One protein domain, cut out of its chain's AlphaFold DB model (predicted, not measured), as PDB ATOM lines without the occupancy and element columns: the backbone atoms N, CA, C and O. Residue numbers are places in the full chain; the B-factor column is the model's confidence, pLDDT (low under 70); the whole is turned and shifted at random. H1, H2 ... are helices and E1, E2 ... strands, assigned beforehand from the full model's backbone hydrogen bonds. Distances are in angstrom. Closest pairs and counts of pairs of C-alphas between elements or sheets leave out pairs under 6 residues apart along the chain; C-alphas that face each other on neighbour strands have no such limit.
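What this domain is: This is residues 2 to 19 and 31 to 89 of the 90 residues of an uncharacterized protein of Bacillus sp. AFS001701 (UniProt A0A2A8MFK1). Look for a flat slab of helices: long H4 runs through the middle, H1 lies antiparallel beside it, H2 packs over it, and H3 with the small hairpin E1-E2 lies on the side away from H1. The 77 printed residues, mostly helix, run H1 H2 E1 E2 H3 H4, compact with a radius of gyration of the C-alphas of 12.6 A, spanning 36 by 28 by 15 A.

How they stand to each other: H1, residues 2 to 19, touches the hub H4, residues 70 to 89, opposite ways at a shallow 12 degrees, closest at C-alphas 19 and 72, 5.9 A. H2, residues 31 to 43, touches H4 at C-alphas 42 and 80, 3.9 A. E1, residues 46 to 48, and E2, residues 51 to 53, form an antiparallel hairpin; N 48 and O 51 are 2.8 A apart. H3, residues 55 to 63, is touched by H2 with residues 38 to 43 of H2 alone, the closest C-alphas being those of Leu 41 and Gly 56, 4.3 A apart. Every O i to N i+4 pair is within hydrogen-bond range in H1, H2 and H3; in H4, 15 of 16.

Where its parts are: Find C-alpha 2 at (354.497, 288.649, 306.348), where H1 begins its 25.7 A; H4, 29.5 A from first to last C-alpha, ends at C-alpha 89 at (364.883, 296.374, 313.494).

The domain as a whole: Residues 20 to 30 are cut out, a 10.4 A gap between C-alphas 19 and 31; no printed residue is under pLDDT 70.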
ATOM      1  N   TYR A   2     355.778 288.115 306.861       84.38
ATOM      2  CA  TYR A   2     354.497 288.649 306.348       84.38
ATOM      3  C   TYR A   2     353.466 289.046 307.418       84.38
ATOM      4  O   TYR A   2     352.835 290.089 307.300       84.38
ATOM      5  N   ILE A   3     353.328 288.254 308.488       91.94
ATOM      6  CA  ILE A   3     352.372 288.533 309.576       91.94
ATOM      7  C   ILE A   3     352.697 289.862 310.280       91.94
ATOM      8  O   ILE A   3     351.794 290.644 310.555       91.94
ATOM      9  N   LEU A   4     353.984 290.140 310.522       89.75
ATOM     10  CA  LEU A   4     354.432 291.380 311.167       89.75
ATOM     11  C   LEU A   4     354.173 292.599 310.275       89.75
ATOM     12  O   LEU A   4     353.669 293.601 310.768       89.75
ATOM     13  N   GLY A   5     354.423 292.487 308.966       91.31
ATOM     14  CA  GLY A   5     354.122 293.562 308.014       91.31
ATOM     15  C   GLY A   5     352.623 293.853 307.887       91.31
ATOM     16  O   GLY A   5     352.218 295.013 307.844       91.31
ATOM     17  N   ILE A   6     351.774 292.818 307.892       93.94
ATOM     18  CA  ILE A   6     350.310 292.991 307.893       93.94
ATOM     19  C   ILE A   6     349.846 293.681 309.182       93.94
ATOM     20  O   ILE A   6     349.010 294.586 309.130       93.94
ATOM     21  N   LEU A   7     350.399 293.283 310.330       95.06
ATOM     22  CA  LEU A   7     350.082 293.898 311.617       95.06
ATOM     23  C   LEU A   7     350.512 295.370 311.658       95.06
ATOM     24  O   LEU A   7     349.719 296.220 312.059       95.06
ATOM     25  N   GLU A   8     351.728 295.683 311.203       93.31
ATOM     26  CA  GLU A   8     352.232 297.057 311.118       93.31
ATOM     27  C   GLU A   8     351.334 297.926 310.230       93.31
ATOM     28  O   GLU A   8     350.957 299.038 310.615       93.31
ATOM     29  N   LEU A   9     350.942 297.406 309.062       94.75
ATOM     30  CA  LEU A   9     350.039 298.096 308.150       94.75
ATOM     31  C   LEU A   9     348.688 298.379 308.818       94.75
ATOM     32  O   LEU A   9     348.197 299.508 308.759       94.75
ATOM     33  N   PHE A  10     348.105 297.381 309.484       97.31
ATOM     34  CA  PHE A  10     346.829 297.535 310.181       97.31
ATOM     35  C   PHE A  10     346.912 298.598 311.284       97.31
ATOM     36  O   PHE A  10     346.088 299.516 311.324       97.31
ATOM     37  N   VAL A  11     347.944 298.532 312.131       97.50
ATOM     38  CA  VAL A  11     348.191 299.522 313.192       97.50
ATOM     39  C   VAL A  11     348.366 300.919 312.599       97.50
ATOM     40  O   VAL A  11     347.754 301.875 313.076       97.50
ATOM     41  N   THR A  12     349.137 301.043 311.519       97.50
ATOM     42  CA  THR A  12     349.359 302.318 310.827       97.50
ATOM     43  C   THR A  12     348.048 302.911 310.319       97.50
ATOM     44  O   THR A  12     347.766 304.081 310.578       97.50
ATOM     45  N   ILE A  13     347.209 302.112 309.651       98.06
ATOM     46  CA  ILE A  13     345.904 302.565 309.150       98.06
ATOM     47  C   ILE A  13     345.025 303.055 310.303       98.06
ATOM     48  O   ILE A  13     344.472 304.155 310.220       98.06
ATOM     49  N   VAL A  14     344.936 302.295 311.401       98.25
ATOM     50  CA  VAL A  14     344.158 302.687 312.588       98.25
ATOM     51  C   VAL A  14     344.653 304.024 313.148       98.25
ATOM     52  O   VAL A  14     343.849 304.930 313.378       98.25
ATOM     53  N   LEU A  15     345.968 304.196 313.312       98.31
ATOM     54  CA  LEU A  15     346.544 305.447 313.811       98.31
ATOM     55  C   LEU A  15     346.246 306.634 312.884       98.31
ATOM     56  O   LEU A  15     345.869 307.704 313.367       98.31
ATOM     57  N   LEU A  16     346.348 306.461 311.562       97.88
ATOM     58  CA  LEU A  16     346.037 307.524 310.599       97.88
ATOM     59  C   LEU A  16     344.549 307.901 310.608       97.88
ATOM     60  O   LEU A  16     344.222 309.089 310.523       97.88
ATOM     61  N   VAL A  17     343.649 306.926 310.771       98.00
ATOM     62  CA  VAL A  17     342.206 307.182 310.934       98.00
ATOM     63  C   VAL A  17     341.940 307.982 312.211       98.00
ATOM     64  O   VAL A  17     341.217 308.981 312.161       98.00
ATOM     65  N   LEU A  18     342.565 307.619 313.335       98.00
ATOM     66  CA  LEU A  18     342.436 308.368 314.591       98.00
ATOM     67  C   LEU A  18     342.957 309.806 314.454       98.00
ATOM     68  O   LEU A  18     342.313 310.747 314.925       98.00
ATOM     69  N   VAL A  19     344.086 309.996 313.767       97.25
ATOM     70  CA  VAL A  19     344.633 311.326 313.461       97.25
ATOM     71  C   VAL A  19     343.661 312.133 312.593       97.25
ATOM     72  O   VAL A  19     343.417 313.306 312.884       97.25
ATOM     73  N   MET A  31     341.956 316.506 303.317       95.19
ATOM     74  CA  MET A  31     342.764 316.216 304.500       95.19
ATOM     75  C   MET A  31     343.299 314.775 304.527       95.19
ATOM     76  O   MET A  31     344.421 314.570 304.977       95.19
ATOM     77  N   GLY A  32     342.569 313.797 303.976       95.31
ATOM     78  CA  GLY A  32     343.057 312.417 303.837       95.31
ATOM     79  C   GLY A  32     344.352 312.326 303.016       95.31
ATOM     80  O   GLY A  32     345.337 311.762 303.483       95.31
ATOM     81  N   TRP A  33     344.403 312.983 301.852       96.69
ATOM     82  CA  TRP A  33     345.621 313.070 301.032       96.69
ATOM     83  C   TRP A  33     346.747 313.852 301.673       96.69
ATOM     84  O   TRP A  33     347.908 313.482 301.522       96.69
ATOM     85  N   LYS A  34     346.425 314.890 302.441       96.50
ATOM     86  CA  LYS A  34     347.447 315.594 303.214       96.50
ATOM     87  C   LYS A  34     348.047 314.665 304.269       96.50
ATOM     88  O   LYS A  34     349.260 314.526 304.302       96.50
ATOM     89  N   ILE A  35     347.228 313.987 305.075       97.69
ATOM     90  CA  ILE A  35     347.703 313.024 306.084       97.69
ATOM     91  C   ILE A  35     348.556 311.934 305.438       97.69
ATOM     92  O   ILE A  35     349.659 311.689 305.917       97.69
ATOM     93  N   PHE A  36     348.089 311.347 304.333       97.62
ATOM     94  CA  PHE A  36     348.859 310.359 303.583       97.62
ATOM     95  C   PHE A  36     350.219 310.913 303.143       97.62
ATOM     96  O   PHE A  36     351.232 310.269 303.380       97.62
ATOM     97  N   GLY A  37     350.270 312.126 302.585       97.19
ATOM     98  CA  GLY A  37     351.526 312.757 302.168       97.19
ATOM     99  C   GLY A  37     352.503 312.995 303.324       97.19
ATOM    100  O   GLY A  37     353.684 312.683 303.200       97.19
ATOM    101  N   TYR A  38     352.024 313.493 304.469       97.75
ATOM    102  CA  TYR A  38     352.879 313.689 305.648       97.75
ATOM    103  C   TYR A  38     353.360 312.357 306.241       97.75
ATOM    104  O   TYR A  38     354.531 312.245 306.594       97.75
ATOM    105  N   TRP A  39     352.498 311.339 306.309       98.19
ATOM    106  CA  TRP A  39     352.893 309.986 306.713       98.19
ATOM    107  C   TRP A  39     353.926 309.376 305.763       98.19
ATOM    108  O   TRP A  39     354.948 308.861 306.220       98.19
ATOM    109  N   PHE A  40     353.701 309.503 304.455       97.25
ATOM    110  CA  PHE A  40     354.601 309.008 303.420       97.25
ATOM    111  C   PHE A  40     355.998 309.616 303.560       97.25
ATOM    112  O   PHE A  40     356.991 308.897 303.533       97.25
ATOM    113  N   LEU A  41     356.083 310.926 303.800       96.81
ATOM    114  CA  LEU A  41     357.358 311.591 304.066       96.81
ATOM    115  C   LEU A  41     358.052 311.040 305.308       96.81
ATOM    116  O   LEU A  41     359.259 310.832 305.277       96.81
ATOM    117  N   GLY A  42     357.306 310.770 306.379       96.56
ATOM    118  CA  GLY A  42     357.871 310.184 307.592       96.56
ATOM    119  C   GLY A  42     358.476 308.794 307.374       96.56
ATOM    120  O   GLY A  42     359.535 308.509 307.924       96.56
ATOM    121  N   THR A  43     357.825 307.945 306.573       96.06
ATOM    122  CA  THR A  43     358.288 306.566 306.315       96.06
ATOM    123  C   THR A  43     359.324 306.470 305.187       96.06
ATOM    124  O   THR A  43     360.017 305.462 305.048       96.06
ATOM    125  N   PHE A  44     359.466 307.521 304.372       95.56
ATOM    126  CA  PHE A  44     360.337 307.513 303.201       95.56
ATOM    127  C   PHE A  44     361.807 307.253 303.565       95.56
ATOM    128  O   PHE A  44     362.453 308.037 304.270       95.56
ATOM    129  N   LYS A  45     362.341 306.164 303.008       94.38
ATOM    130  CA  LYS A  45     363.730 305.726 303.163       94.38
ATOM    131  C   LYS A  45     364.574 306.244 302.014       94.38
ATOM    132  O   LYS A  45     364.235 306.036 300.852       94.38
ATOM    133  N   PHE A  46     365.714 306.836 302.341       95.69
ATOM    134  CA  PHE A  46     366.776 307.072 301.375       95.69
ATOM    135  C   PHE A  46     367.961 306.174 301.706       95.69
ATOM    136  O   PHE A  46     368.426 306.159 302.845       95.69
ATOM    137  N   TYR A  47     368.416 305.408 300.720       94.62
ATOM    138  CA  TYR A  47     369.506 304.456 300.884       94.62
ATOM    139  C   TYR A  47     370.823 305.076 300.426       94.62
ATOM    140  O   TYR A  47     370.926 305.585 299.312       94.62
ATOM    141  N   ILE A  48     371.830 305.002 301.292       93.19
ATOM    142  CA  ILE A  48     373.218 305.359 301.002       93.19
ATOM    143  C   ILE A  48     374.055 304.128 301.334       93.19
ATOM    144  O   ILE A  48     374.311 303.831 302.502       93.19
ATOM    145  N   ASN A  49     374.473 303.400 300.297       92.19
ATOM    146  CA  ASN A  49     375.110 302.089 300.425       92.19
ATOM    147  C   ASN A  49     374.238 301.137 301.265       92.19
ATOM    148  O   ASN A  49     373.120 300.810 300.876       92.19
ATOM    149  N   THR A  50     374.737 300.709 302.424       88.94
ATOM    150  CA  THR A  50     374.049 299.825 303.371       88.94
ATOM    151  C   THR A  50     373.229 300.574 304.423       88.94
ATOM    152  O   THR A  50     372.488 299.946 305.175       88.94
ATOM    153  N   PHE A  51     373.337 301.904 304.494       90.19
ATOM    154  CA  PHE A  51     372.639 302.713 305.487       90.19
ATOM    155  C   PHE A  51     371.345 303.285 304.914       90.19
ATOM    156  O   PHE A  51     371.315 303.811 303.802       90.19
ATOM    157  N   SER A  52     370.272 303.225 305.702       94.62
ATOM    158  CA  SER A  52     369.026 303.927 305.397       94.62
ATOM    159  C   SER A  52     368.885 305.144 306.304       94.62
ATOM    160  O   SER A  52     369.115 305.064 307.511       94.62
ATOM    161  N   ILE A  53     368.519 306.282 305.718       94.94
ATOM    162  CA  ILE A  53     368.246 307.522 306.446       94.94
ATOM    163  C   ILE A  53     366.803 307.983 306.188       94.94
ATOM    164  O   ILE A  53     366.285 307.789 305.080       94.94
ATOM    165  N   PRO A  54     366.140 308.625 307.168       95.88
ATOM    166  CA  PRO A  54     364.763 309.097 307.040       95.88
ATOM    167  C   PRO A  54     364.713 310.445 306.300       95.88
ATOM    168  O   PRO A  54     364.256 311.458 306.836       95.88
ATOM    169  N   LEU A  55     365.229 310.492 305.065       95.94
ATOM    170  CA  LEU A  55     365.370 311.739 304.303       95.94
ATOM    171  C   LEU A  55     364.028 312.451 304.096       95.94
ATOM    172  O   LEU A  55     363.977 313.678 304.153       95.94
ATOM    173  N   GLY A  56     362.928 311.714 303.911       95.94
ATOM    174  CA  GLY A  56     361.611 312.341 303.780       95.94
ATOM    175  C   GLY A  56     361.169 313.056 305.057       95.94
ATOM    176  O   GLY A  56     360.595 314.143 304.984       95.94
ATOM    177  N   PHE A  57     361.513 312.519 306.232       97.00
ATOM    178  CA  PHE A  57     361.241 313.186 307.501       97.00
ATOM    179  C   PHE A  57     362.113 314.436 307.674       97.00
ATOM    180  O   PHE A  57     361.634 315.466 308.145       97.00
ATOM    181  N   VAL A  58     363.371 314.390 307.222       96.75
ATOM    182  CA  VAL A  58     364.244 315.576 307.175       96.75
ATOM    183  C   VAL A  58     363.647 316.658 306.266       96.75
ATOM    184  O   VAL A  58     363.561 317.817 306.670       96.75
ATOM    185  N   LEU A  59     363.158 316.295 305.075       95.75
ATOM    186  CA  LEU A  59     362.470 317.231 304.174       95.75
ATOM    187  C   LEU A  59     361.201 317.813 304.803       95.75
ATOM    188  O   LEU A  59     360.941 319.011 304.666       95.75
ATOM    189  N   TYR A  60     360.443 316.994 305.535       96.56
ATOM    190  CA  TYR A  60     359.309 317.470 306.321       96.56
ATOM    191  C   TYR A  60     359.736 318.563 307.315       96.56
ATOM    192  O   TYR A  60     359.135 319.636 307.322       96.56
ATOM    193  N   LEU A  61     360.795 318.337 308.100       95.31
ATOM    194  CA  LEU A  61     361.273 319.307 309.092       95.31
ATOM    195  C   LEU A  61     361.776 320.614 308.462       95.31
ATOM    196  O   LEU A  61     361.509 321.698 308.985       95.31
ATOM    197  N   LEU A  62     362.520 320.518 307.358       95.62
ATOM    198  CA  LEU A  62     363.212 321.668 306.774       95.62
ATOM    199  C   LEU A  62     362.312 322.496 305.852       95.62
ATOM    200  O   LEU A  62     362.338 323.727 305.912       95.62
ATOM    201  N   VAL A  63     361.507 321.831 305.019       94.31
ATOM    202  CA  VAL A  63     360.781 322.472 303.911       94.31
ATOM    203  C   VAL A  63     359.280 322.562 304.186       94.31
ATOM    204  O   VAL A  63     358.633 323.533 303.788       94.31
ATOM    205  N   MET A  64     358.693 321.593 304.893       92.19
ATOM    206  CA  MET A  64     357.237 321.516 305.045       92.19
ATOM    207  C   MET A  64     356.755 322.100 306.368       92.19
ATOM    208  O   MET A  64     356.635 321.421 307.384       92.19
ATOM    209  N   ARG A  65     356.384 323.382 306.335       89.69
ATOM    210  CA  ARG A  65     355.810 324.096 307.486       89.69
ATOM    211  C   ARG A  65     354.289 324.234 307.335       89.69
ATOM    212  O   ARG A  65     353.829 325.163 306.667       89.69
ATOM    213  N   PRO A  66     353.475 323.321 307.904       91.31
ATOM    214  CA  PRO A  66     352.024 323.425 307.814       91.31
ATOM    215  C   PRO A  66     351.518 324.683 308.531       91.31
ATOM    216  O   PRO A  66     351.976 325.004 309.621       91.31
ATOM    217  N   LYS A  67     350.542 325.374 307.930       91.44
ATOM    218  CA  LYS A  67     349.888 326.559 308.523       91.44
ATOM    219  C   LYS A  67     348.564 326.237 309.227       91.44
ATOM    220  O   LYS A  67     348.122 326.978 310.089       91.44
ATOM    221  N   THR A  68     347.938 325.121 308.865       93.69
ATOM    222  CA  THR A  68     346.642 324.650 309.376       93.69
ATOM    223  C   THR A  68     346.735 323.173 309.736       93.69
ATOM    224  O   THR A  68     347.543 322.454 309.133       93.69
ATOM    225  N   ASN A  69     345.914 322.710 310.688       94.75
ATOM    226  CA  ASN A  69     345.936 321.325 311.179       94.75
ATOM    227  C   ASN A  69     347.369 320.849 311.499       94.75
ATOM    228  O   ASN A  69     347.796 319.762 311.092       94.75
ATOM    229  N   ILE A  70     348.142 321.712 312.167       95.62
ATOM    230  CA  ILE A  70     349.586 321.536 312.372       95.62
ATOM    231  C   ILE A  70     349.841 320.243 313.136       95.62
ATOM    232  O   ILE A  70     350.673 319.434 312.721       95.62
ATOM    233  N   LYS A  71     349.078 320.015 314.212       96.25
ATOM    234  CA  LYS A  71     349.202 318.805 315.028       96.25
ATOM    235  C   LYS A  71     348.873 317.558 314.218       96.25
ATOM    236  O   LYS A  71     349.643 316.609 314.242       96.25
ATOM    237  N   THR A  72     347.797 317.580 313.434       96.75
ATOM    238  CA  THR A  72     347.381 316.444 312.595       96.75
ATOM    239  C   THR A  72     348.460 316.048 311.586       96.75
ATOM    240  O   THR A  72     348.810 314.874 311.483       96.75
ATOM    241  N   LYS A  73     349.033 317.025 310.872       97.44
ATOM    242  CA  LYS A  73     350.096 316.788 309.879       97.44
ATOM    243  C   LYS A  73     351.403 316.341 310.541       97.44
ATOM    244  O   LYS A  73     352.062 315.435 310.041       97.44
ATOM    245  N   ARG A  74     351.735 316.913 311.705       97.06
ATOM    246  CA  ARG A  74     352.880 316.489 312.521       97.06
ATOM    247  C   ARG A  74     352.734 315.051 313.008       97.06
ATOM    248  O   ARG A  74     353.679 314.285 312.881       97.06
ATOM    249  N   TYR A  75     351.569 314.667 313.530       98.00
ATOM    250  CA  TYR A  75     351.335 313.292 313.973       98.00
ATOM    251  C   TYR A  75     351.412 312.301 312.817       98.00
ATOM    252  O   TYR A  75     352.028 311.257 312.981       98.00
ATOM    253  N   ALA A  76     350.880 312.641 311.640       98.06
ATOM    254  CA  ALA A  76     351.031 311.803 310.454       98.06
ATOM    255  C   ALA A  76     352.514 311.562 310.109       98.06
ATOM    256  O   ALA A  76     352.924 310.412 309.963       98.06
ATOM    257  N   ALA A  77     353.334 312.620 310.075       98.12
ATOM    258  CA  ALA A  77     354.775 312.502 309.834       98.12
ATOM    259  C   ALA A  77     355.505 311.693 310.921       98.12
ATOM    260  O   ALA A  77     356.372 310.883 310.601       98.12
ATOM    261  N   LEU A  78     355.134 311.862 312.194       98.12
ATOM    262  CA  LEU A  78     355.706 311.090 313.303       98.12
ATOM    263  C   LEU A  78     355.321 309.606 313.254       98.12
ATOM    264  O   LEU A  78     356.165 308.768 313.551       98.12
ATOM    265  N   ILE A  79     354.090 309.269 312.853       98.38
ATOM    266  CA  ILE A  79     353.674 307.874 312.630       98.38
ATOM    267  C   ILE A  79     354.521 307.253 311.513       98.38
ATOM    268  O   ILE A  79     355.001 306.134 311.663       98.38
ATOM    269  N   GLY A  80     354.752 307.992 310.423       97.56
ATOM    270  CA  GLY A  80     355.639 307.543 309.349       97.56
ATOM    271  C   GLY A  80     357.067 307.293 309.841       97.56
ATOM    272  O   GLY A  80     357.631 306.239 309.560       97.56
ATOM    273  N   LEU A  81     357.627 308.222 310.626       98.06
ATOM    274  CA  LEU A  81     358.962 308.066 311.214       98.06
ATOM    275  C   LEU A  81     359.034 306.866 312.168       98.06
ATOM    276  O   LEU A  81     360.021 306.137 312.161       98.06
ATOM    277  N   ALA A  82     357.998 306.636 312.976       97.44
ATOM    278  CA  ALA A  82     357.930 305.458 313.832       97.44
ATOM    279  C   ALA A  82     357.955 304.167 312.997       97.44
ATOM    280  O   ALA A  82     358.714 303.261 313.325       97.44
ATOM    281  N   GLY A  83     357.212 304.119 311.884       96.12
ATOM    282  CA  GLY A  83     357.271 303.012 310.922       96.12
ATOM    283  C   GLY A  83     358.672 302.815 310.336       96.12
ATOM    284  O   GLY A  83     359.181 301.694 310.326       96.12
ATOM    285  N   PHE A  84     359.351 303.899 309.939       95.81
ATOM    286  CA  PHE A  84     360.753 303.852 309.502       95.81
ATOM    287  C   PHE A  84     361.660 303.197 310.556       95.81
ATOM    288  O   PHE A  84     362.413 302.283 310.221       95.81
ATOM    289  N   ILE A  85     361.566 303.645 311.814       95.56
ATOM    290  CA  ILE A  85     362.390 303.151 312.927       95.56
ATOM    291  C   ILE A  85     362.087 301.678 313.204       95.56
ATOM    292  O   ILE A  85     363.016 300.891 313.327       95.56
ATOM    293  N   ILE A  86     360.812 301.286 313.266       93.19
ATOM    294  CA  ILE A  86     360.405 299.888 313.485       93.19
ATOM    295  C   ILE A  86     360.990 298.986 312.392       93.19
ATOM    296  O   ILE A  86     361.582 297.953 312.696       93.19
ATOM    297  N   ASN A  87     360.920 299.418 311.130       90.75
ATOM    298  CA  ASN A  87     361.489 298.681 310.004       90.75
ATOM    299  C   ASN A  87     363.031 298.681 309.956       90.75
ATOM    300  O   ASN A  87     363.593 298.068 309.053       90.75
ATOM    301  N   LEU A  88     363.731 299.401 310.839       90.31
ATOM    302  CA  LEU A  88     365.187 299.279 310.968       90.31
ATOM    303  C   LEU A  88     365.578 298.023 311.766       90.31
ATOM    304  O   LEU A  88     366.707 297.554 311.644       90.31
ATOM    305  N   PHE A  89     364.655 297.499 312.579       87.31
ATOM    306  CA  PHE A  89     364.883 296.374 313.494       87.31
ATOM    307  C   PHE A  89     364.134 295.088 313.107       87.31
ATOM    308  O   PHE A  89     364.359 294.056 313.738       87.31
TER     309      PHE A  89